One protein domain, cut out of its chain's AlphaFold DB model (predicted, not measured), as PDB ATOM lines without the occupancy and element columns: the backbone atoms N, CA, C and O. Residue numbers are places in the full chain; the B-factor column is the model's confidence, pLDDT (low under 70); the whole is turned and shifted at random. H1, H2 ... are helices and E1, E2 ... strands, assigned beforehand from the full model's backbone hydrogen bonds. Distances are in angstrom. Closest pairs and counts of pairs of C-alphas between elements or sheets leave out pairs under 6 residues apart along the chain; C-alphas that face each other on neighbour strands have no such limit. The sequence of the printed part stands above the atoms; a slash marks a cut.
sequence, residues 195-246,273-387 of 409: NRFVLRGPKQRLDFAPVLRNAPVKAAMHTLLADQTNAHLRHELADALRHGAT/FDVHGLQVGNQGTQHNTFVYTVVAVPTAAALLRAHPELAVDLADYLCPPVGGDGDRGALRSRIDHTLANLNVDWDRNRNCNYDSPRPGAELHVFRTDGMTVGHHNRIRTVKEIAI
ATOM      1  N   ASN A 195     -29.372   2.594  32.769       73.31
ATOM      2  CA  ASN A 195     -30.463   2.660  31.803       73.31
ATOM      3  C   ASN A 195     -31.603   3.528  32.352       73.31
ATOM      4  O   ASN A 195     -32.185   3.219  33.395       73.31
ATOM      5  N   ARG A 196     -31.941   4.604  31.639       72.00
ATOM      6  CA  ARG A 196     -33.097   5.470  31.907       72.00
ATOM      7  C   ARG A 196     -34.214   5.139  30.923       72.00
ATOM      8  O   ARG A 196     -34.019   5.248  29.719       72.00
ATOM      9  N   PHE A 197     -35.386   4.764  31.417       67.81
ATOM     10  CA  PHE A 197     -36.569   4.492  30.599       67.81
ATOM     11  C   PHE A 197     -37.534   5.659  30.745       67.81
ATOM     12  O   PHE A 197     -37.987   5.937  31.852       67.81
ATOM     13  N   VAL A 198     -37.831   6.335  29.638       59.84
ATOM     14  CA  VAL A 198     -38.724   7.494  29.589       59.84
ATOM     15  C   VAL A 198     -39.977   7.103  28.829       59.84
ATOM     16  O   VAL A 198     -39.928   6.860  27.627       59.84
ATOM     17  N   LEU A 199     -41.110   7.055  29.514       59.78
ATOM     18  CA  LEU A 199     -42.409   6.826  28.895       59.78
ATOM     19  C   LEU A 199     -43.046   8.180  28.561       59.78
ATOM     20  O   LEU A 199     -43.291   8.982  29.458       59.78
ATOM     21  N   ARG A 200     -43.313   8.447  27.284       56.66
ATOM     22  CA  ARG A 200     -43.995   9.646  26.793       56.66
ATOM     23  C   ARG A 200     -45.415   9.298  26.384       56.66
ATOM     24  O   ARG A 200     -45.626   8.488  25.485       56.66
ATOM     25  N   GLY A 201     -46.394   9.914  27.034       52.78
ATOM     26  CA  GLY A 201     -47.782   9.846  26.585       52.78
ATOM     27  C   GLY A 201     -47.987  10.605  25.265       52.78
ATOM     28  O   GLY A 201     -47.240  11.547  24.983       52.78
ATOM     29  N   PRO A 202     -49.007  10.257  24.462       50.28
ATOM     30  CA  PRO A 202     -49.467  11.147  23.408       50.28
ATOM     31  C   PRO A 202     -50.012  12.432  24.054       50.28
ATOM     32  O   PRO A 202     -50.382  12.436  25.230       50.28
ATOM     33  N   LYS A 203     -50.111  13.525  23.286       53.47
ATOM     34  CA  LYS A 203     -50.852  14.732  23.697       53.47
ATOM     35  C   LYS A 203     -52.357  14.423  23.738       53.47
ATOM     36  O   LYS A 203     -53.113  14.877  22.885       53.47
ATOM     37  N   GLN A 204     -52.790  13.578  24.665       52.22
ATOM     38  CA  GLN A 204     -54.189  13.212  24.855       52.22
ATOM     39  C   GLN A 204     -54.721  13.901  26.104       52.22
ATOM     40  O   GLN A 204     -54.089  13.900  27.159       52.22
ATOM     41  N   ARG A 205     -55.900  14.510  25.966       60.50
ATOM     42  CA  ARG A 205     -56.658  15.051  27.093       60.50
ATOM     43  C   ARG A 205     -57.431  13.902  27.724       60.50
ATOM     44  O   ARG A 205     -58.120  13.173  27.014       60.50
ATOM     45  N   LEU A 206     -57.316  13.746  29.040       66.94
ATOM     46  CA  LEU A 206     -58.193  12.844  29.769       66.94
ATOM     47  C   LEU A 206     -59.613  13.420  29.719       66.94
ATOM     48  O   LEU A 206     -59.856  14.506  30.245       66.94
ATOM     49  N   ASP A 207     -60.526  12.727  29.042       70.31
ATOM     50  CA  ASP A 207     -61.905  13.182  28.866       70.31
ATOM     51  C   ASP A 207     -62.853  12.413  29.794       70.31
ATOM     52  O   ASP A 207     -63.128  11.228  29.589       70.31
ATOM     53  N   PHE A 208     -63.358  13.098  30.822       78.31
ATOM     54  CA  PHE A 208     -64.390  12.571  31.720       78.31
ATOM     55  C   PHE A 208     -65.806  12.743  31.156       78.31
ATOM     56  O   PHE A 208     -66.738  12.135  31.681       78.31
ATOM     57  N   ALA A 209     -66.006  13.522  30.087       81.06
ATOM     58  CA  ALA A 209     -67.339  13.811  29.564       81.06
ATOM     59  C   ALA A 209     -68.158  12.554  29.208       81.06
ATOM     60  O   ALA A 209     -69.365  12.578  29.452       81.06
ATOM     61  N   PRO A 210     -67.583  11.457  28.673       78.38
ATOM     62  CA  PRO A 210     -68.325  10.217  28.463       78.38
ATOM     63  C   PRO A 210     -68.834   9.590  29.769       78.38
ATOM     64  O   PRO A 210     -69.968   9.123  29.812       78.38
ATOM     65  N   VAL A 211     -68.035   9.632  30.843       84.75
ATOM     66  CA  VAL A 211     -68.411   9.110  32.170       84.75
ATOM     67  C   VAL A 211     -69.522   9.963  32.776       84.75
ATOM     68  O   VAL A 211     -70.553   9.440  33.182       84.75
ATOM     69  N   LEU A 212     -69.364  11.288  32.747       86.19
ATOM     70  CA  LEU A 212     -70.347  12.230  33.297       86.19
ATOM     71  C   LEU A 212     -71.667  12.248  32.515       86.19
ATOM     72  O   LEU A 212     -72.699  12.682  33.023       86.19
ATOM     73  N   ARG A 213     -71.664  11.788  31.258       84.06
ATOM     74  CA  ARG A 213     -72.884  11.668  30.451       84.06
ATOM     75  C   ARG A 213     -73.725  10.441  30.794       84.06
ATOM     76  O   ARG A 213     -74.893  10.428  30.397       84.06
ATOM     77  N   ASN A 214     -73.162   9.459  31.494       84.69
ATOM     78  CA  ASN A 214     -73.849   8.224  31.839       84.69
ATOM     79  C   ASN A 214     -75.076   8.484  32.734       84.69
ATOM     80  O   ASN A 214     -75.027   9.300  33.651       84.69
ATOM     81  N   ALA A 215     -76.187   7.799  32.447       87.88
ATOM     82  CA  ALA A 215     -77.463   8.034  33.121       87.88
ATOM     83  C   ALA A 215     -77.411   7.727  34.634       87.88
ATOM     84  O   ALA A 215     -77.782   8.614  35.403       87.88
ATOM     85  N   PRO A 216     -76.896   6.564  35.082       89.12
ATOM     86  CA  PRO A 216     -76.608   6.313  36.495       89.12
ATOM     87  C   PRO A 216     -75.768   7.401  37.179       89.12
ATOM     88  O   PRO A 216     -76.139   7.864  38.253       89.12
ATOM     89  N   VAL A 217     -74.681   7.861  36.542       89.38
ATOM     90  CA  VAL A 217     -73.824   8.931  37.098       89.38
ATOM     91  C   VAL A 217     -74.602  10.236  37.250       89.38
ATOM     92  O   VAL A 217     -74.554  10.864  38.302       89.38
ATOM     93  N   LYS A 218     -75.365  10.633  36.225       91.19
ATOM     94  CA  LYS A 218     -76.219  11.827  36.284       91.19
ATOM     95  C   LYS A 218     -77.266  11.732  37.385       91.19
ATOM     96  O   LYS A 218     -77.465  12.709  38.097       91.19
ATOM     97  N   ALA A 219     -77.927  10.583  37.513       91.50
ATOM     98  CA  ALA A 219     -78.940  10.367  38.537       91.50
ATOM     99  C   ALA A 219     -78.333  10.502  39.940       91.50
ATOM    100  O   ALA A 219     -78.823  11.309  40.724       91.50
ATOM    101  N   ALA A 220     -77.223   9.810  40.218       91.12
ATOM    102  CA  ALA A 220     -76.522   9.910  41.500       91.12
ATOM    103  C   ALA A 220     -76.057  11.347  41.796       91.12
ATOM    104  O   ALA A 220     -76.218  11.840  42.911       91.12
ATOM    105  N   MET A 221     -75.551  12.054  40.779       93.12
ATOM    106  CA  MET A 221     -75.132  13.452  40.901       93.12
ATOM    107  C   MET A 221     -76.312  14.372  41.246       93.12
ATOM    108  O   MET A 221     -76.199  15.191  42.154       93.12
ATOM    109  N   HIS A 222     -77.458  14.224  40.571       93.50
ATOM    110  CA  HIS A 222     -78.664  15.000  40.871       93.50
ATOM    111  C   HIS A 222     -79.203  14.726  42.279       93.50
ATOM    112  O   HIS A 222     -79.574  15.674  42.969       93.50
ATOM    113  N   THR A 223     -79.216  13.465  42.719       92.94
ATOM    114  CA  THR A 223     -79.657  13.098  44.073       92.94
ATOM    115  C   THR A 223     -78.739  13.703  45.136       92.94
ATOM    116  O   THR A 223     -79.230  14.302  46.087       92.94
ATOM    117  N   LEU A 224     -77.414  13.636  44.952       92.31
ATOM    118  CA  LEU A 224     -76.458  14.247  45.881       92.31
ATOM    119  C   LEU A 224     -76.567  15.778  45.914       92.31
ATOM    120  O   LEU A 224     -76.438  16.377  46.974       92.31
ATOM    121  N   LEU A 225     -76.832  16.435  44.783       90.62
ATOM    122  CA  LEU A 225     -77.018  17.891  44.759       90.62
ATOM    123  C   LEU A 225     -78.251  18.352  45.550       90.62
ATOM    124  O   LEU A 225     -78.256  19.488  46.026       90.62
ATOM    125  N   ALA A 226     -79.263  17.492  45.702       91.38
ATOM    126  CA  ALA A 226     -80.448  17.765  46.513       91.38
ATOM    127  C   ALA A 226     -80.185  17.644  48.028       91.38
ATOM    128  O   ALA A 226     -80.879  18.286  48.811       91.38
ATOM    129  N   ASP A 227     -79.174  16.869  48.437       90.50
ATOM    130  CA  ASP A 227     -78.725  16.736  49.829       90.50
ATOM    131  C   ASP A 227     -77.198  16.556  49.893       90.50
ATOM    132  O   ASP A 227     -76.655  15.460  50.047       90.50
ATOM    133  N   GLN A 228     -76.486  17.678  49.770       87.69
ATOM    134  CA  GLN A 228     -75.021  17.710  49.646       87.69
ATOM    135  C   GLN A 228     -74.285  17.266  50.919       87.69
ATOM    136  O   GLN A 228     -73.083  16.971  50.874       87.69
ATOM    137  N   THR A 229     -74.986  17.225  52.057       87.88
ATOM    138  CA  THR A 229     -74.432  16.806  53.353       87.88
ATOM    139  C   THR A 229     -74.454  15.293  53.553       87.88
ATOM    140  O   THR A 229     -73.831  14.775  54.480       87.88
ATOM    141  N   ASN A 230     -75.129  14.564  52.665       91.31
ATOM    142  CA  ASN A 230     -75.343  13.137  52.808       91.31
ATOM    143  C   ASN A 230     -74.127  12.313  52.361       91.31
ATOM    144  O   ASN A 230     -73.857  12.134  51.170       91.31
ATOM    145  N   ALA A 231     -73.404  11.762  53.336       89.25
ATOM    146  CA  ALA A 231     -72.229  10.930  53.085       89.25
ATOM    147  C   ALA A 231     -72.548   9.645  52.294       89.25
ATOM    148  O   ALA A 231     -71.709   9.183  51.521       89.25
ATOM    149  N   HIS A 232     -73.756   9.088  52.438       92.50
ATOM    150  CA  HIS A 232     -74.169   7.895  51.698       92.50
ATOM    151  C   HIS A 232     -74.351   8.200  50.207       92.50
ATOM    152  O   HIS A 232     -73.772   7.515  49.370       92.50
ATOM    153  N   LEU A 233     -75.064   9.279  49.867       92.31
ATOM    154  CA  LEU A 233     -75.251   9.711  48.473       92.31
ATOM    155  C   LEU A 233     -73.919  10.053  47.786       92.31
ATOM    156  O   LEU A 233     -73.748   9.849  46.585       92.31
ATOM    157  N   ARG A 234     -72.944  10.546  48.555       91.06
ATOM    158  CA  ARG A 234     -71.581  10.808  48.077       91.06
ATOM    159  C   ARG A 234     -70.841   9.519  47.731       91.06
ATOM    160  O   ARG A 234     -70.193   9.448  46.688       91.06
ATOM    161  N   HIS A 235     -70.981   8.492  48.567       90.00
ATOM    162  CA  HIS A 235     -70.453   7.163  48.276       90.00
ATOM    163  C   HIS A 235     -71.127   6.543  47.043       90.00
ATOM    164  O   HIS A 235     -70.433   6.045  46.161       90.00
ATOM    165  N   GLU A 236     -72.451   6.665  46.918       90.62
ATOM    166  CA  GLU A 236     -73.191   6.197  45.738       90.62
ATOM    167  C   GLU A 236     -72.748   6.898  44.450       90.62
ATOM    168  O   GLU A 236     -72.619   6.245  43.414       90.62
ATOM    169  N   LEU A 237     -72.465   8.206  44.492       90.88
ATOM    170  CA  LEU A 237     -71.898   8.917  43.344       90.88
ATOM    171  C   LEU A 237     -70.493   8.405  43.005       90.88
ATOM    172  O   LEU A 237     -70.208   8.169  41.831       90.88
ATOM    173  N   ALA A 238     -69.623   8.202  43.997       89.44
ATOM    174  CA  ALA A 238     -68.289   7.645  43.768       89.44
ATOM    175  C   ALA A 238     -68.362   6.236  43.150       89.44
ATOM    176  O   ALA A 238     -67.665   5.946  42.175       89.44
ATOM    177  N   ASP A 239     -69.260   5.378  43.631       88.50
ATOM    178  CA  ASP A 239     -69.483   4.049  43.059       88.50
ATOM    179  C   ASP A 239     -70.113   4.111  41.662       88.50
ATOM    180  O   ASP A 239     -69.676   3.399  40.751       88.50
ATOM    181  N   ALA A 240     -71.055   5.024  41.427       87.06
ATOM    182  CA  ALA A 240     -71.597   5.281  40.098       87.06
ATOM    183  C   ALA A 240     -70.514   5.790  39.134       87.06
ATOM    184  O   ALA A 240     -70.498   5.386  37.977       87.06
ATOM    185  N   LEU A 241     -69.559   6.612  39.574       86.75
ATOM    186  CA  LEU A 241     -68.415   7.028  38.752       86.75
ATOM    187  C   LEU A 241     -67.492   5.845  38.415       86.75
ATOM    188  O   LEU A 241     -66.964   5.765  37.303       86.75
ATOM    189  N   ARG A 242     -67.336   4.888  39.337       86.12
ATOM    190  CA  ARG A 242     -66.537   3.667  39.133       86.12
ATOM    191  C   ARG A 242     -67.220   2.652  38.214       86.12
ATOM    192  O   ARG A 242     -66.532   1.908  37.505       86.12
ATOM    193  N   HIS A 243     -68.548   2.559  38.257       79.69
ATOM    194  CA  HIS A 243     -69.324   1.472  37.634       79.69
ATOM    195  C   HIS A 243     -70.220   1.926  36.475       79.69
ATOM    196  O   HIS A 243     -70.521   1.135  35.584       79.69
ATOM    197  N   GLY A 244     -70.591   3.202  36.433       62.75
ATOM    198  CA  GLY A 244     -71.432   3.825  35.412       62.75
ATOM    199  C   GLY A 244     -70.734   4.010  34.067       62.75
ATOM    200  O   GLY A 244     -71.377   4.293  33.070       62.75
ATOM    201  N   ALA A 245     -69.433   3.771  33.945       55.97
ATOM    202  CA  ALA A 245     -68.808   3.679  32.629       55.97
ATOM    203  C   ALA A 245     -69.066   2.305  31.978       55.97
ATOM    204  O   ALA A 245     -68.145   1.506  31.788       55.97
ATOM    205  N   THR A 246     -70.324   2.014  31.640       57.47
ATOM    206  CA  THR A 246     -70.710   0.872  30.804       57.47
ATOM    207  C   THR A 246     -71.406   1.379  29.545       57.47
ATOM    208  O   THR A 246     -72.439   2.040  29.589       57.47
ATOM    209  N   PHE A 273     -30.836  -7.865  13.276       37.03
ATOM    210  CA  PHE A 273     -29.681  -6.937  13.299       37.03
ATOM    211  C   PHE A 273     -29.923  -5.550  13.925       37.03
ATOM    212  O   PHE A 273     -29.087  -4.665  13.748       37.03
ATOM    213  N   ASP A 274     -31.004  -5.324  14.677       39.00
ATOM    214  CA  ASP A 274     -31.220  -4.011  15.306       39.00
ATOM    215  C   ASP A 274     -30.463  -3.909  16.643       39.00
ATOM    216  O   ASP A 274     -31.035  -4.070  17.720       39.00
ATOM    217  N   VAL A 275     -29.134  -3.744  16.567       43.34
ATOM    218  CA  VAL A 275     -28.287  -3.486  17.740       43.34
ATOM    219  C   VAL A 275     -27.933  -2.006  17.817       43.34
ATOM    220  O   VAL A 275     -27.090  -1.524  17.059       43.34
ATOM    221  N   HIS A 276     -28.529  -1.284  18.763       50.59
ATOM    222  CA  HIS A 276     -28.185   0.114  19.031       50.59
ATOM    223  C   HIS A 276     -27.197   0.167  20.201       50.59
ATOM    224  O   HIS A 276     -27.405  -0.473  21.222       50.59
ATOM    225  N   GLY A 277     -26.081   0.887  20.068       57.88
ATOM    226  CA  GLY A 277     -25.180   1.170  21.198       57.88
ATOM    227  C   GLY A 277     -24.538  -0.051  21.883       57.88
ATOM    228  O   GLY A 277     -24.781  -0.294  23.068       57.88
ATOM    229  N   LEU A 278     -23.667  -0.775  21.172       59.66
ATOM    230  CA  LEU A 278     -22.821  -1.834  21.741       59.66
ATOM    231  C   LEU A 278     -21.457  -1.283  22.191       59.66
ATOM    232  O   LEU A 278     -20.745  -0.662  21.402       59.66
ATOM    233  N   GLN A 279     -21.058  -1.573  23.428       60.75
ATOM    234  CA  GLN A 279     -19.729  -1.281  23.964       60.75
ATOM    235  C   GLN A 279     -19.018  -2.574  24.377       60.75
ATOM    236  O   GLN A 279     -19.589  -3.419  25.061       60.75
ATOM    237  N   VAL A 280     -17.745  -2.713  24.005       67.06
ATOM    238  CA  VAL A 280     -16.902  -3.850  24.400       67.06
ATOM    239  C   VAL A 280     -15.704  -3.334  25.189       67.06
ATOM    240  O   VAL A 280     -15.001  -2.434  24.732       67.06
ATOM    241  N   GLY A 281     -15.478  -3.881  26.379       53.19
ATOM    242  CA  GLY A 281     -14.391  -3.486  27.269       53.19
ATOM    243  C   GLY A 281     -14.696  -3.797  28.730       53.19
ATOM    244  O   GLY A 281     -15.822  -4.139  29.082       53.19
ATOM    245  N   ASN A 282     -13.683  -3.673  29.584       59.94
ATOM    246  CA  ASN A 282     -13.817  -3.860  31.028       59.94
ATOM    247  C   ASN A 282     -13.895  -2.502  31.735       59.94
ATOM    248  O   ASN A 282     -13.338  -1.524  31.237       59.94
ATOM    249  N   GLN A 283     -14.520  -2.461  32.914       75.25
ATOM    250  CA  GLN A 283     -14.620  -1.261  33.766       75.25
ATOM    251  C   GLN A 283     -15.260  -0.042  33.069       75.25
ATOM    252  O   GLN A 283     -15.059   1.105  33.470       75.25
ATOM    253  N   GLY A 284     -16.034  -0.276  32.012       69.31
ATOM    254  CA  GLY A 284     -16.722   0.756  31.254       69.31
ATOM    255  C   GLY A 284     -18.002   1.212  31.943       69.31
ATOM    256  O   GLY A 284     -18.679   0.432  32.612       69.31
ATOM    257  N   THR A 285     -18.370   2.477  31.734       80.19
ATOM    258  CA  THR A 285     -19.687   2.996  32.116       80.19
ATOM    259  C   THR A 285     -20.476   3.383  30.873       80.19
ATOM    260  O   THR A 285     -19.975   4.158  30.060       80.19
ATOM    261  N   GLN A 286     -21.701   2.873  30.731       71.75
ATOM    262  CA  GLN A 286     -22.614   3.250  29.649       71.75
ATOM    263  C   GLN A 286     -23.897   3.851  30.217       71.75
ATOM    264  O   GLN A 286     -24.527   3.282  31.107       71.75
ATOM    265  N   HIS A 287     -24.302   4.994  29.667       74.75
ATOM    266  CA  HIS A 287     -25.562   5.651  29.988       74.75
ATOM    267  C   HIS A 287     -26.495   5.569  28.783       74.75
ATOM    268  O   HIS A 287     -26.218   6.181  27.754       74.75
ATOM    269  N   ASN A 288     -27.609   4.854  28.924       70.06
ATOM    270  CA  ASN A 288     -28.611   4.736  27.868       70.06
ATOM    271  C   ASN A 288     -29.917   5.400  28.299       70.06
ATOM    272  O   ASN A 288     -30.335   5.278  29.451       70.06
ATOM    273  N   THR A 289     -30.578   6.084  27.365       71.31
ATOM    274  CA  THR A 289     -31.937   6.603  27.558       71.31
ATOM    275  C   THR A 289     -32.857   6.002  26.505       71.31
ATOM    276  O   THR A 289     -32.709   6.280  25.319       71.31
ATOM    277  N   PHE A 290     -33.823   5.201  26.942       68.88
ATOM    278  CA  PHE A 290     -34.823   4.572  26.089       68.88
ATOM    279  C   PHE A 290     -36.130   5.343  26.192       68.88
ATOM    280  O   PHE A 290     -36.752   5.367  27.252       68.88
ATOM    281  N   VAL A 291     -36.546   5.974  25.097       64.31
ATOM    282  CA  VAL A 291     -37.803   6.727  25.039       64.31
ATOM    283  C   VAL A 291     -38.885   5.863  24.399       64.31
ATOM    284  O   VAL A 291     -38.699   5.337  23.304       64.31
ATOM    285  N   TYR A 292     -40.018   5.733  25.077       60.97
ATOM    286  CA  TYR A 292     -41.194   4.993  24.630       60.97
ATOM    287  C   TYR A 292     -42.335   5.958  24.414       60.97
ATOM    288  O   TYR A 292     -42.550   6.832  25.244       60.97
ATOM    289  N   THR A 293     -43.106   5.754  23.356       58.41
ATOM    290  CA  THR A 293     -44.360   6.474  23.168       58.41
ATOM    291  C   THR A 293     -45.507   5.550  23.537       58.41
ATOM    292  O   THR A 293     -45.664   4.480  22.950       58.41
ATOM    293  N   VAL A 294     -46.312   5.952  24.515       58.53
ATOM    294  CA  VAL A 294     -47.561   5.264  24.837       58.53
ATOM    295  C   VAL A 294     -48.536   5.526  23.701       58.53
ATOM    296  O   VAL A 294     -48.820   6.672  23.369       58.53
ATOM    297  N   VAL A 295     -49.047   4.466  23.088       52.44
ATOM    298  CA  VAL A 295     -50.017   4.590  21.988       52.44
ATOM    299  C   VAL A 295     -51.450   4.753  22.509       52.44
ATOM    300  O   VAL A 295     -52.300   5.296  21.811       52.44
ATOM    301  N   ALA A 296     -51.708   4.332  23.750       57.25
ATOM    302  CA  ALA A 296     -52.999   4.456  24.417       57.25
ATOM    303  C   ALA A 296     -52.822   4.711  25.924       57.25
ATOM    304  O   ALA A 296     -52.259   3.883  26.637       57.25
ATOM    305  N   VAL A 297     -53.295   5.863  26.406       64.75
ATOM    306  CA  VAL A 297     -53.429   6.154  27.844       64.75
ATOM    307  C   VAL A 297     -54.695   5.451  28.361       64.75
ATOM    308  O   VAL A 297     -55.654   5.327  27.591       64.75
ATOM    309  N   PRO A 298     -54.748   4.982  29.626       70.81
ATOM    310  CA  PRO A 298     -55.989   4.472  30.199       70.81
ATOM    311  C   PRO A 298     -57.135   5.475  30.020       70.81
ATOM    312  O   PRO A 298     -56.960   6.680  30.202       70.81
ATOM    313  N   THR A 299     -58.321   4.983  29.663       74.62
ATOM    314  CA  THR A 299     -59.512   5.838  29.582       74.62
ATOM    315  C   THR A 299     -59.867   6.379  30.970       74.62
ATOM    316  O   THR A 299     -59.551   5.753  31.983       74.62
ATOM    317  N   ALA A 300     -60.582   7.507  31.040       78.00
ATOM    318  CA  ALA A 300     -61.067   8.059  32.310       78.00
ATOM    319  C   ALA A 300     -61.854   7.021  33.131       78.00
ATOM    320  O   ALA A 300     -61.666   6.892  34.336       78.00
ATOM    321  N   ALA A 301     -62.662   6.209  32.449       81.00
ATOM    322  CA  ALA A 301     -63.373   5.079  33.033       81.00
ATOM    323  C   ALA A 301     -62.439   4.026  33.660       81.00
ATOM    324  O   ALA A 301     -62.689   3.555  34.767       81.00
ATOM    325  N   ALA A 302     -61.370   3.645  32.951       78.38
ATOM    326  CA  ALA A 302     -60.395   2.680  33.452       78.38
ATOM    327  C   ALA A 302     -59.624   3.229  34.661       78.38
ATOM    328  O   ALA A 302     -59.415   2.493  35.624       78.38
ATOM    329  N   LEU A 303     -59.269   4.520  34.644       79.81
ATOM    330  CA  LEU A 303     -58.620   5.184  35.778       79.81
ATOM    331  C   LEU A 303     -59.516   5.204  37.015       79.81
ATOM    332  O   LEU A 303     -59.085   4.748  38.067       79.81
ATOM    333  N   LEU A 304     -60.768   5.655  36.887       86.19
ATOM    334  CA  LEU A 304     -61.713   5.712  38.011       86.19
ATOM    335  C   LEU A 304     -61.963   4.332  38.629       86.19
ATOM    336  O   LEU A 304     -62.111   4.203  39.839       86.19
ATOM    337  N   ARG A 305     -61.981   3.276  37.807       84.38
ATOM    338  CA  ARG A 305     -62.152   1.902  38.291       84.38
ATOM    339  C   ARG A 305     -60.936   1.396  39.064       84.38
ATOM    340  O   ARG A 305     -61.111   0.722  40.076       84.38
ATOM    341  N   ALA A 306     -59.735   1.680  38.564       81.19
ATOM    342  CA  ALA A 306     -58.482   1.232  39.165       81.19
ATOM    343  C   ALA A 306     -58.085   2.046  40.411       81.19
ATOM    344  O   ALA A 306     -57.358   1.528  41.253       81.19
ATOM    345  N   HIS A 307     -58.585   3.280  40.534       85.75
ATOM    346  CA  HIS A 307     -58.227   4.244  41.579       85.75
ATOM    347  C   HIS A 307     -59.489   4.808  42.256       85.75
ATOM    348  O   HIS A 307     -59.966   5.878  41.865       85.75
ATOM    349  N   PRO A 308     -60.076   4.098  43.242       87.81
ATOM    350  CA  PRO A 308     -61.309   4.520  43.914       87.81
ATOM    351  C   PRO A 308     -61.227   5.916  44.542       87.81
ATOM    352  O   PRO A 308     -62.199   6.663  44.510       87.81
ATOM    353  N   GLU A 309     -60.057   6.293  45.055       88.25
ATOM    354  CA  GLU A 309     -59.774   7.618  45.606       88.25
ATOM    355  C   GLU A 309     -59.983   8.739  44.580       88.25
ATOM    356  O   GLU A 309     -60.497   9.799  44.918       88.25
ATOM    357  N   LEU A 310     -59.677   8.488  43.303       88.06
ATOM    358  CA  LEU A 310     -59.895   9.463  42.236       88.06
ATOM    359  C   LEU A 310     -61.391   9.670  41.955       88.06
ATOM    360  O   LEU A 310     -61.796  10.762  41.567       88.06
ATOM    361  N   ALA A 311     -62.214   8.635  42.140       89.06
ATOM    362  CA  ALA A 311     -63.662   8.753  41.995       89.06
ATOM    363  C   ALA A 311     -64.287   9.568  43.132       89.06
ATOM    364  O   ALA A 311     -65.202  10.347  42.873       89.06
ATOM    365  N   VAL A 312     -63.762   9.431  44.353       89.06
ATOM    366  CA  VAL A 312     -64.155  10.258  45.503       89.06
ATOM    367  C   VAL A 312     -63.752  11.714  45.275       89.06
ATOM    368  O   VAL A 312     -64.619  12.582  45.299       89.06
ATOM    369  N   ASP A 313     -62.487  11.977  44.933       88.56
ATOM    370  CA  ASP A 313     -62.001  13.339  44.663       88.56
ATOM    371  C   ASP A 313     -62.786  14.000  43.508       88.56
ATOM    372  O   ASP A 313     -63.083  15.197  43.536       88.56
ATOM    373  N   LEU A 314     -63.173  13.225  42.484       88.69
ATOM    374  CA  LEU A 314     -64.018  13.713  41.393       88.69
ATOM    375  C   LEU A 314     -65.459  13.994  41.854       88.69
ATOM    376  O   LEU A 314     -66.034  14.994  41.430       88.69
ATOM    377  N   ALA A 315     -66.040  13.154  42.713       88.56
ATOM    378  CA  ALA A 315     -67.362  13.385  43.297       88.56
ATOM    379  C   ALA A 315     -67.384  14.654  44.165       88.56
ATOM    380  O   ALA A 315     -68.307  15.460  44.045       88.56
ATOM    381  N   ASP A 316     -66.345  14.869  44.971       88.69
ATOM    382  CA  ASP A 316     -66.192  16.047  45.829       88.69
ATOM    383  C   ASP A 316     -65.990  17.325  45.019       88.69
ATOM    384  O   ASP A 316     -66.533  18.373  45.358       88.69
ATOM    385  N   TYR A 317     -65.265  17.241  43.904       89.25
ATOM    386  CA  TYR A 317     -65.123  18.360  42.981       89.25
ATOM    387  C   TYR A 317     -66.439  18.716  42.267       89.25
ATOM    388  O   TYR A 317     -66.742  19.895  42.090       89.25
ATOM    389  N   LEU A 318     -67.213  17.714  41.832       88.06
ATOM    390  CA  LEU A 318     -68.475  17.920  41.106       88.06
ATOM    391  C   LEU A 318     -69.619  18.373  42.024       88.06
ATOM    392  O   LEU A 318     -70.446  19.184  41.611       88.06
ATOM    393  N   CYS A 319     -69.656  17.846  43.246       88.50
ATOM    394  CA  CYS A 319     -70.676  18.104  44.258       88.50
ATOM    395  C   CYS A 319     -70.000  18.438  45.601       88.50
ATOM    396  O   CYS A 319     -69.989  17.599  46.518       88.50
ATOM    397  N   PRO A 320     -69.409  19.639  45.738       86.44
ATOM    398  CA  PRO A 320     -68.722  20.016  46.963       86.44
ATOM    399  C   PRO A 320     -69.685  20.026  48.162       86.44
ATOM    400  O   PRO A 320     -70.889  20.228  47.992       86.44
ATOM    401  N   PRO A 321     -69.188  19.770  49.385       81.25
ATOM    402  CA  PRO A 321     -69.967  19.969  50.604       81.25
ATOM    403  C   PRO A 321     -70.488  21.409  50.694       81.25
ATOM    404  O   PRO A 321     -69.849  22.338  50.200       81.25
ATOM    405  N   VAL A 322     -71.636  21.601  51.352       77.88
ATOM    406  CA  VAL A 322     -72.319  22.903  51.447       77.88
ATOM    407  C   VAL A 322     -71.359  24.011  51.894       77.88
ATOM    408  O   VAL A 322     -70.753  23.926  52.960       77.88
ATOM    409  N   GLY A 323     -71.255  25.068  51.082       72.06
ATOM    410  CA  GLY A 323     -70.409  26.237  51.351       72.06
ATOM    411  C   GLY A 323     -68.939  26.089  50.944       72.06
ATOM    412  O   GLY A 323     -68.171  27.024  51.155       72.06
ATOM    413  N   GLY A 324     -68.544  24.950  50.370       72.75
ATOM    414  CA  GLY A 324     -67.227  24.744  49.773       72.75
ATOM    415  C   GLY A 324     -67.223  24.960  48.260       72.75
ATOM    416  O   GLY A 324     -68.216  24.709  47.578       72.75
ATOM    417  N   ASP A 325     -66.072  25.367  47.732       76.81
ATOM    418  CA  ASP A 325     -65.771  25.269  46.305       76.81
ATOM    419  C   ASP A 325     -65.110  23.912  46.027       76.81
ATOM    420  O   ASP A 325     -64.324  23.414  46.836       76.81
ATOM    421  N   GLY A 326     -65.404  23.303  44.875       78.88
ATOM    422  CA  GLY A 326     -64.718  22.082  44.457       78.88
ATOM    423  C   GLY A 326     -63.211  22.328  44.323       78.88
ATOM    424  O   GLY A 326     -62.785  23.183  43.539       78.88
ATOM    425  N   ASP A 327     -62.383  21.568  45.050       81.38
ATOM    426  CA  ASP A 327     -60.927  21.746  45.032       81.38
ATOM    427  C   ASP A 327     -60.311  21.176  43.746       81.38
ATOM    428  O   ASP A 327     -59.852  20.033  43.647       81.38
ATOM    429  N   ARG A 328     -60.284  22.030  42.722       81.25
ATOM    430  CA  ARG A 328     -59.659  21.736  41.433       81.25
ATOM    431  C   ARG A 328     -58.168  21.415  41.563       81.25
ATOM    432  O   ARG A 328     -57.640  20.663  40.741       81.25
ATOM    433  N   GLY A 329     -57.484  22.029  42.529       74.94
ATOM    434  CA  GLY A 329     -56.062  21.825  42.775       74.94
ATOM    435  C   GLY A 329     -55.804  20.407  43.263       74.94
ATOM    436  O   GLY A 329     -55.025  19.687  42.638       74.94
ATOM    437  N   ALA A 330     -56.530  19.984  44.298       78.81
ATOM    438  CA  ALA A 330     -56.456  18.634  44.844       78.81
ATOM    439  C   ALA A 330     -56.805  17.566  43.799       78.81
ATOM    440  O   ALA A 330     -56.019  16.634  43.611       78.81
ATOM    441  N   LEU A 331     -57.905  17.733  43.051       80.19
ATOM    442  CA  LEU A 331     -58.287  16.791  41.991       80.19
ATOM    443  C   LEU A 331     -57.197  16.681  40.915       80.19
ATOM    444  O   LEU A 331     -56.847  15.582  40.482       80.19
ATOM    445  N   ARG A 332     -56.618  17.811  40.487       77.81
ATOM    446  CA  ARG A 332     -55.518  17.806  39.514       77.81
ATOM    447  C   ARG A 332     -54.286  17.096  40.066       77.81
ATOM    448  O   ARG A 332     -53.733  16.244  39.380       77.81
ATOM    449  N   SER A 333     -53.883  17.409  41.296       75.88
ATOM    450  CA  SER A 333     -52.758  16.743  41.953       75.88
ATOM    451  C   SER A 333     -52.985  15.238  42.092       75.88
ATOM    452  O   SER A 333     -52.042  14.471  41.902       75.88
ATOM    453  N   ARG A 334     -54.223  14.797  42.358       82.38
ATOM    454  CA  ARG A 334     -54.583  13.375  42.380       82.38
ATOM    455  C   ARG A 334     -54.429  12.735  41.011       82.38
ATOM    456  O   ARG A 334     -53.769  11.709  40.916       82.38
ATOM    457  N   ILE A 335     -54.979  13.347  39.960       74.06
ATOM    458  CA  ILE A 335     -54.853  12.856  38.579       74.06
ATOM    459  C   ILE A 335     -53.377  12.732  38.195       74.06
ATOM    460  O   ILE A 335     -52.959  11.677  37.721       74.06
ATOM    461  N   ASP A 336     -52.582  13.774  38.441       70.94
ATOM    462  CA  ASP A 336     -51.153  13.787  38.128       70.94
ATOM    463  C   ASP A 336     -50.412  12.676  38.898       70.94
ATOM    464  O   ASP A 336     -49.616  11.940  38.316       70.94
ATOM    465  N   HIS A 337     -50.727  12.492  40.185       75.50
ATOM    466  CA  HIS A 337     -50.159  11.428  41.015       75.50
ATOM    467  C   HIS A 337     -50.561  10.024  40.539       75.50
ATOM    468  O   HIS A 337     -49.711   9.145  40.420       75.50
ATOM    469  N   THR A 338     -51.840   9.803  40.234       71.75
ATOM    470  CA  THR A 338     -52.359   8.531  39.715       71.75
ATOM    471  C   THR A 338     -51.703   8.178  38.383       71.75
ATOM    472  O   THR A 338     -51.256   7.050  38.191       71.75
ATOM    473  N   LEU A 339     -51.587   9.150  37.477       70.06
ATOM    474  CA  LEU A 339     -50.945   8.968  36.181       70.06
ATOM    475  C   LEU A 339     -49.438   8.685  36.306       70.06
ATOM    476  O   LEU A 339     -48.914   7.835  35.583       70.06
ATOM    477  N   ALA A 340     -48.749   9.355  37.233       65.44
ATOM    478  CA  ALA A 340     -47.334   9.117  37.518       65.44
ATOM    479  C   ALA A 340     -47.068   7.729  38.128       65.44
ATOM    480  O   ALA A 340     -45.979   7.186  37.948       65.44
ATOM    481  N   ASN A 341     -48.056   7.149  38.811       66.56
ATOM    482  CA  ASN A 341     -47.960   5.848  39.476       66.56
ATOM    483  C   ASN A 341     -48.666   4.716  38.723       66.56
ATOM    484  O   ASN A 341     -48.882   3.643  39.289       66.56
ATOM    485  N   LEU A 342     -49.025   4.922  37.451       65.56
ATOM    486  CA  LEU A 342     -49.565   3.842  36.636       65.56
ATOM    487  C   LEU A 342     -48.581   2.671  36.607       65.56
ATOM    488  O   LEU A 342     -47.404   2.832  36.270       65.56
ATOM    489  N   ASN A 343     -49.089   1.480  36.925       59.47
ATOM    490  CA  ASN A 343     -48.339   0.242  36.777       59.47
ATOM    491  C   ASN A 343     -48.103  -0.015  35.291       59.47
ATOM    492  O   ASN A 343     -48.911  -0.629  34.596       59.47
ATOM    493  N   VAL A 344     -46.979   0.487  34.795       57.41
ATOM    494  CA  VAL A 344     -46.478   0.129  33.478       57.41
ATOM    495  C   VAL A 344     -45.899  -1.272  33.599       57.41
ATOM    496  O   VAL A 344     -44.902  -1.480  34.297       57.41
ATOM    497  N   ASP A 345     -46.526  -2.229  32.919       55.72
ATOM    498  CA  ASP A 345     -45.940  -3.549  32.738       55.72
ATOM    499  C   ASP A 345     -44.766  -3.422  31.764       55.72
ATOM    500  O   ASP A 345     -44.911  -3.357  30.540       55.72
ATOM    501  N   TRP A 346     -43.578  -3.261  32.337       56.22
ATOM    502  CA  TRP A 346     -42.344  -3.318  31.583       56.22
ATOM    503  C   TRP A 346     -42.026  -4.791  31.388       56.22
ATOM    504  O   TRP A 346     -41.758  -5.475  32.375       56.22
ATOM    505  N   ASP A 347     -42.029  -5.252  30.134       56.19
ATOM    506  CA  ASP A 347     -41.567  -6.600  29.791       56.19
ATOM    507  C   ASP A 347     -40.274  -6.905  30.568       56.19
ATOM    508  O   ASP A 347     -39.282  -6.167  30.484       56.19
ATOM    509  N   ARG A 348     -40.332  -7.945  31.408       54.28
ATOM    510  CA  ARG A 348     -39.308  -8.252  32.419       54.28
ATOM    511  C   ARG A 348     -37.937  -8.518  31.795       54.28
ATOM    512  O   ARG A 348     -36.933  -8.402  32.488       54.28
ATOM    513  N   ASN A 349     -37.897  -8.797  30.493       60.19
ATOM    514  CA  ASN A 349     -36.687  -9.119  29.744       60.19
ATOM    515  C   ASN A 349     -35.995  -7.897  29.115       60.19
ATOM    516  O   ASN A 349     -35.052  -8.051  28.346       60.19
ATOM    517  N   ARG A 350     -36.425  -6.665  29.414       67.38
ATOM    518  CA  ARG A 350     -35.816  -5.464  28.814       67.38
ATOM    519  C   ARG A 350     -34.444  -5.110  29.385       67.38
ATOM    520  O   ARG A 350     -33.667  -4.475  28.680       67.38
ATOM    521  N   ASN A 351     -34.132  -5.508  30.621       71.38
ATOM    522  CA  ASN A 351     -32.795  -5.357  31.200       71.38
ATOM    523  C   ASN A 351     -32.255  -6.697  31.687       71.38
ATOM    524  O   ASN A 351     -32.820  -7.272  32.616       71.38
ATOM    525  N   CYS A 352     -31.137  -7.145  31.123       79.88
ATOM    526  CA  CYS A 352     -30.610  -8.482  31.384       79.88
ATOM    527  C   CYS A 352     -29.123  -8.449  31.734       79.88
ATOM    528  O   CYS A 352     -28.343  -7.727  31.117       79.88
ATOM    529  N   ASN A 353     -28.718  -9.268  32.701       82.06
ATOM    530  CA  ASN A 353     -27.310  -9.528  32.975       82.06
ATOM    531  C   ASN A 353     -27.022 -10.998  32.681       82.06
ATOM    532  O   ASN A 353     -27.729 -11.871  33.185       82.06
ATOM    533  N   TYR A 354     -26.004 -11.251  31.870       78.94
ATOM    534  CA  TYR A 354     -25.580 -12.587  31.485       78.94
ATOM    535  C   TYR A 354     -24.141 -12.822  31.926       78.94
ATOM    536  O   TYR A 354     -23.277 -11.953  31.787       78.94
ATOM    537  N   ASP A 355     -23.865 -14.036  32.388       77.31
ATOM    538  CA  ASP A 355     -22.488 -14.492  32.513       77.31
ATOM    539  C   ASP A 355     -21.854 -14.642  31.126       77.31
ATOM    540  O   ASP A 355     -22.533 -14.910  30.129       77.31
ATOM    541  N   SER A 356     -20.529 -14.496  31.062       69.75
ATOM    542  CA  SER A 356     -19.791 -14.829  29.845       69.75
ATOM    543  C   SER A 356     -20.043 -16.292  29.466       69.75
ATOM    544  O   SER A 356     -19.914 -17.175  30.324       69.75
ATOM    545  N   PRO A 357     -20.378 -16.584  28.196       61.47
ATOM    546  CA  PRO A 357     -20.545 -17.958  27.759       61.47
ATOM    547  C   PRO A 357     -19.233 -18.726  27.930       61.47
ATOM    548  O   PRO A 357     -18.138 -18.205  27.706       61.47
ATOM    549  N   ARG A 358     -19.343 -19.999  28.321       67.44
ATOM    550  CA  ARG A 358     -18.187 -20.903  28.365       67.44
ATOM    551  C   ARG A 358     -17.609 -21.081  26.950       67.44
ATOM    552  O   ARG A 358     -18.347 -20.934  25.977       67.44
ATOM    553  N   PRO A 359     -16.317 -21.424  26.798       55.38
ATOM    554  CA  PRO A 359     -15.744 -21.731  25.487       55.38
ATOM    555  C   PRO A 359     -16.584 -22.766  24.720       55.38
ATOM    556  O   PRO A 359     -16.946 -23.799  25.280       55.38
ATOM    557  N   GLY A 360     -16.917 -22.468  23.461       50.69
ATOM    558  CA  GLY A 360     -17.762 -23.315  22.612       50.69
ATOM    559  C   GLY A 360     -19.267 -23.232  22.894       50.69
ATOM    560  O   GLY A 360     -20.045 -23.835  22.158       50.69
ATOM    561  N   ALA A 361     -19.694 -22.493  23.922       51.12
ATOM    562  CA  ALA A 361     -21.098 -22.194  24.157       51.12
ATOM    563  C   ALA A 361     -21.520 -20.940  23.378       51.12
ATOM    564  O   ALA A 361     -20.768 -19.967  23.263       51.12
ATOM    565  N   GLU A 362     -22.754 -20.955  22.881       58.81
ATOM    566  CA  GLU A 362     -23.377 -19.783  22.279       58.81
ATOM    567  C   GLU A 362     -24.314 -19.113  23.288       58.81
ATOM    568  O   GLU A 362     -25.105 -19.781  23.958       58.81
ATOM    569  N   LEU A 363     -24.253 -17.786  23.368       57.56
ATOM    570  CA  LEU A 363     -25.228 -16.979  24.094       57.56
ATOM    571  C   LEU A 363     -26.080 -16.230  23.079       57.56
ATOM    572  O   LEU A 363     -25.555 -15.462  22.276       57.56
ATOM    573  N   HIS A 364     -27.392 -16.430  23.137       66.00
ATOM    574  CA  HIS A 364     -28.340 -15.737  22.276       66.00
ATOM    575  C   HIS A 364     -29.181 -14.783  23.114       66.00
ATOM    576  O   HIS A 364     -29.838 -15.203  24.068       66.00
ATOM    577  N   VAL A 365     -29.159 -13.505  22.755       61.06
ATOM    578  CA  VAL A 365     -29.899 -12.451  23.451       61.06
ATOM    579  C   VAL A 365     -30.898 -11.830  22.491       61.06
ATOM    580  O   VAL A 365     -30.519 -11.383  21.411       61.06
ATOM    581  N   PHE A 366     -32.166 -11.791  22.898       71.06
ATOM    582  CA  PHE A 366     -33.277 -11.339  22.064       71.06
ATOM    583  C   PHE A 366     -34.077 -10.236  22.757       71.06
ATOM    584  O   PHE A 366     -34.458 -10.407  23.915       71.06
ATOM    585  N   ARG A 367     -34.408  -9.167  22.021       69.69
ATOM    586  CA  ARG A 367     -35.401  -8.142  22.403       69.69
ATOM    587  C   ARG A 367     -35.098  -7.482  23.749       69.69
ATOM    588  O   ARG A 367     -35.981  -7.319  24.592       69.69
ATOM    589  N   THR A 368     -33.830  -7.139  23.957       71.25
ATOM    590  CA  THR A 368     -33.367  -6.510  25.202       71.25
ATOM    591  C   THR A 368     -33.041  -5.048  24.961       71.25
ATOM    592  O   THR A 368     -32.514  -4.667  23.923       71.25
ATOM    593  N   ASP A 369     -33.340  -4.194  25.925       77.44
ATOM    594  CA  ASP A 369     -33.093  -2.763  25.784       77.44
ATOM    595  C   ASP A 369     -31.762  -2.386  26.405       77.44
ATOM    596  O   ASP A 369     -31.015  -1.612  25.824       77.44
ATOM    597  N   GLY A 370     -31.426  -2.991  27.542       80.12
ATOM    598  CA  GLY A 370     -30.130  -2.841  28.173       80.12
ATOM    599  C   GLY A 370     -29.577  -4.164  28.680       80.12
ATOM    600  O   GLY A 370     -30.093  -4.717  29.645       80.12
ATOM    601  N   MET A 371     -28.495  -4.654  28.082       82.56
ATOM    602  CA  MET A 371     -27.849  -5.886  28.535       82.56
ATOM    603  C   MET A 371     -26.379  -5.711  28.915       82.56
ATOM    604  O   MET A 371     -25.647  -4.962  28.276       82.56
ATOM    605  N   THR A 372     -25.922  -6.499  29.885       79.69
ATOM    606  CA  THR A 372     -24.491  -6.683  30.154       79.69
ATOM    607  C   THR A 372     -24.111  -8.155  30.053       79.69
ATOM    608  O   THR A 372     -24.847  -9.011  30.539       79.69
ATOM    609  N   VAL A 373     -22.953  -8.452  29.459       75.50
ATOM    610  CA  VAL A 373     -22.369  -9.798  29.399       75.50
ATOM    611  C   VAL A 373     -20.981  -9.774  30.029       75.50
ATOM    612  O   VAL A 373     -20.105  -9.053  29.551       75.50
ATOM    613  N   GLY A 374     -20.776 -10.555  31.087       70.75
ATOM    614  CA  GLY A 374     -19.498 -10.666  31.794       70.75
ATOM    615  C   GLY A 374     -19.633 -10.644  33.312       70.75
ATOM    616  O   GLY A 374     -20.721 -10.519  33.871       70.75
ATOM    617  N   HIS A 375     -18.508 -10.778  34.003       78.31
ATOM    618  CA  HIS A 375     -18.483 -10.939  35.451       78.31
ATOM    619  C   HIS A 375     -18.512  -9.604  36.189       78.31
ATOM    620  O   HIS A 375     -17.939  -8.605  35.749       78.31
ATOM    621  N   HIS A 376     -19.147  -9.603  37.365       81.50
ATOM    622  CA  HIS A 376     -19.203  -8.454  38.277       81.50
ATOM    623  C   HIS A 376     -19.767  -7.165  37.654       81.50
ATOM    624  O   HIS A 376     -19.501  -6.065  38.145       81.50
ATOM    625  N   ASN A 377     -20.559  -7.303  36.593       77.56
ATOM    626  CA  ASN A 377     -21.277  -6.199  35.982       77.56
ATOM    627  C   ASN A 377     -22.414  -5.721  36.890       77.56
ATOM    628  O   ASN A 377     -23.002  -6.493  37.654       77.56
ATOM    629  N   ARG A 378     -22.723  -4.429  36.810       81.62
ATOM    630  CA  ARG A 378     -23.800  -3.783  37.563       81.62
ATOM    631  C   ARG A 378     -24.730  -3.063  36.598       81.62
ATOM    632  O   ARG A 378     -24.276  -2.260  35.791       81.62
ATOM    633  N   ILE A 379     -26.034  -3.284  36.749       77.81
ATOM    634  CA  ILE A 379     -27.068  -2.553  36.009       77.81
ATOM    635  C   ILE A 379     -27.851  -1.689  36.996       77.81
ATOM    636  O   ILE A 379     -28.355  -2.178  38.006       77.81
ATOM    637  N   ARG A 380     -27.968  -0.394  36.701       77.69
ATOM    638  CA  ARG A 380     -28.841   0.549  37.409       77.69
ATOM    639  C   ARG A 380     -29.965   0.983  36.482       77.69
ATOM    640  O   ARG A 380     -29.715   1.381  35.349       77.69
ATOM    641  N   THR A 381     -31.196   0.935  36.984       74.88
ATOM    642  CA  THR A 381     -32.387   1.318  36.219       74.88
ATOM    643  C   THR A 381     -33.045   2.535  36.844       74.88
ATOM    644  O   THR A 381     -33.333   2.540  38.039       74.88
ATOM    645  N   VAL A 382     -33.323   3.541  36.020       69.94
ATOM    646  CA  VAL A 382     -34.146   4.702  36.371       69.94
ATOM    647  C   VAL A 382     -35.375   4.689  35.471       69.94
ATOM    648  O   VAL A 382     -35.251   4.536  34.256       69.94
ATOM    649  N   LYS A 383     -36.565   4.832  36.054       63.09
ATOM    650  CA  LYS A 383     -37.832   4.896  35.316       63.09
ATOM    651  C   LYS A 383     -38.437   6.279  35.482       63.09
ATOM    652  O   LYS A 383     -38.464   6.809  36.586       63.09
ATOM    653  N   GLU A 384     -38.925   6.833  34.386       62.03
ATOM    654  CA  GLU A 384     -39.559   8.141  34.343       62.03
ATOM    655  C   GLU A 384     -40.782   8.082  33.432       62.03
ATOM    656  O   GLU A 384     -40.708   7.617  32.293       62.03
ATOM    657  N   ILE A 385     -41.911   8.573  33.930       58.22
ATOM    658  CA  ILE A 385     -43.129   8.753  33.148       58.22
ATOM    659  C   ILE A 385     -43.280  10.254  32.924       58.22
ATOM    660  O   ILE A 385     -43.535  11.014  33.853       58.22
ATOM    661  N   ALA A 386     -43.083  10.683  31.681       54.78
ATOM    662  CA  ALA A 386     -43.235  12.064  31.256       54.78
ATOM    663  C   ALA A 386     -44.551  12.200  30.479       54.78
ATOM    664  O   ALA A 386     -44.620  11.975  29.268       54.78
ATOM    665  N   ILE A 387     -45.621  12.567  31.182       53.94
ATOM    666  CA  ILE A 387     -46.896  12.925  30.555       53.94
ATOM    667  C   ILE A 387     -46.866  14.431  30.319       53.94
ATOM    668  O   ILE A 387     -46.957  15.228  31.249       53.94
TER     669      ILE A 387
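Overview. This is residues 195 to 246 and 273 to 387 of the 409 residues of an uncharacterized protein of Micromonospora tulbaghiae (UniProt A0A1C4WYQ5). The model is a long rod of two lobes end to end. One lobe is a small, loose sandwich of two parallel sheets, E3 E1 E7 partly face to face with E4 E6, with the single strands E2 and E5 beside it; the other is a cluster of helices, H1 to H6, with H3 and H5 in its core and the end of H6 reaching the larger sheet. The printed part has 167 residues, with six named helices and seven named strands in the order E1 H1 H2 H3 E2 E3 H4 H5 H6 E4 E5 E6 E7; the class is mixed, helices and strands. It is extended, with a radius of gyration of the C-alphas of 23.7 A and spans of 78 by 29 by 27 A.

Arrangement. E1, residues 195 to 200, is the inner strand of a sheet with edge strands E3, residues 285 to 293, and E7, residues 378 to 386. N 196 and O 288 of E1 and E3 are 2.8 A apart, and N 197 and O 382 of E1 and E7 2.9 A, both within hydrogen-bond range. H1, residues 209 to 212, is close to but not clearly touching H2, residues 215 to 226; the closest C-alphas, of Leu 212 and Lys 218, are 6.6 A apart. H2 and H3, residues 231 to 243, form a hairpin at a shallow tilt of 17 degrees, opposite ways, closest at the C-alphas of Ala 220 and Leu 237, 5.1 A. E2, residues 278 to 280, pairs with no named strand. H4, residues 300 to 306, touches residues 241 to 243 of H3, about perpendicular at 70.3 degrees, only just more than steep; the closest C-alphas, of Arg 242 and Arg 305, are 4.8 A apart. H5, residues 308 to 318, touches H3 at a steep tilt of 65 degrees, opposite ways, closest at the C-alphas of Ala 238 and Ala 311, 5.1 A. H5 and H6, residues 328 to 340, form a hairpin at a shallow tilt of 25 degrees, closest at the C-alphas of Asp 313 and Leu 331, 5.7 A. H6 only grazes the sheet E3 E1 E7, with residues 339 to 340. E4, residues 351 to 354, and E6, residues 370 to 373, are parallel neighbours; N 354 and O 372 are 2.9 A apart, within hydrogen-bond range. E5, residues 362 to 368, pairs with no named strand. Every O i to N i+4 pair is within hydrogen-bond range in H2, H3, H4, H5 and H6; H1 is too short for one, and its one O i to N i+3 pair is not within range.

Along the chain. E1 begins at C-alpha 195, (-30.463, 2.660, 31.803), and E7 ends at C-alpha 386, (-43.235, 12.064, 31.256). From first to last C-alpha E3 is 26.5 A, E7 25.9 A, H3 18.3 A and H6 18.1 A long.

Size, cuts and confidence. The C-alphas farthest apart, of Ala 226 and Pro 359, are 78.7 A apart. Residues 247 to 272 are not printed, with 45.3 A between C-alphas 246 and 273. Of the links that are printed whole, none is long. The mean pLDDT of the printed part is 73.8, and 60 residues are under 70, among them residues 197 to 206, 273 to 282 and 340 to 350.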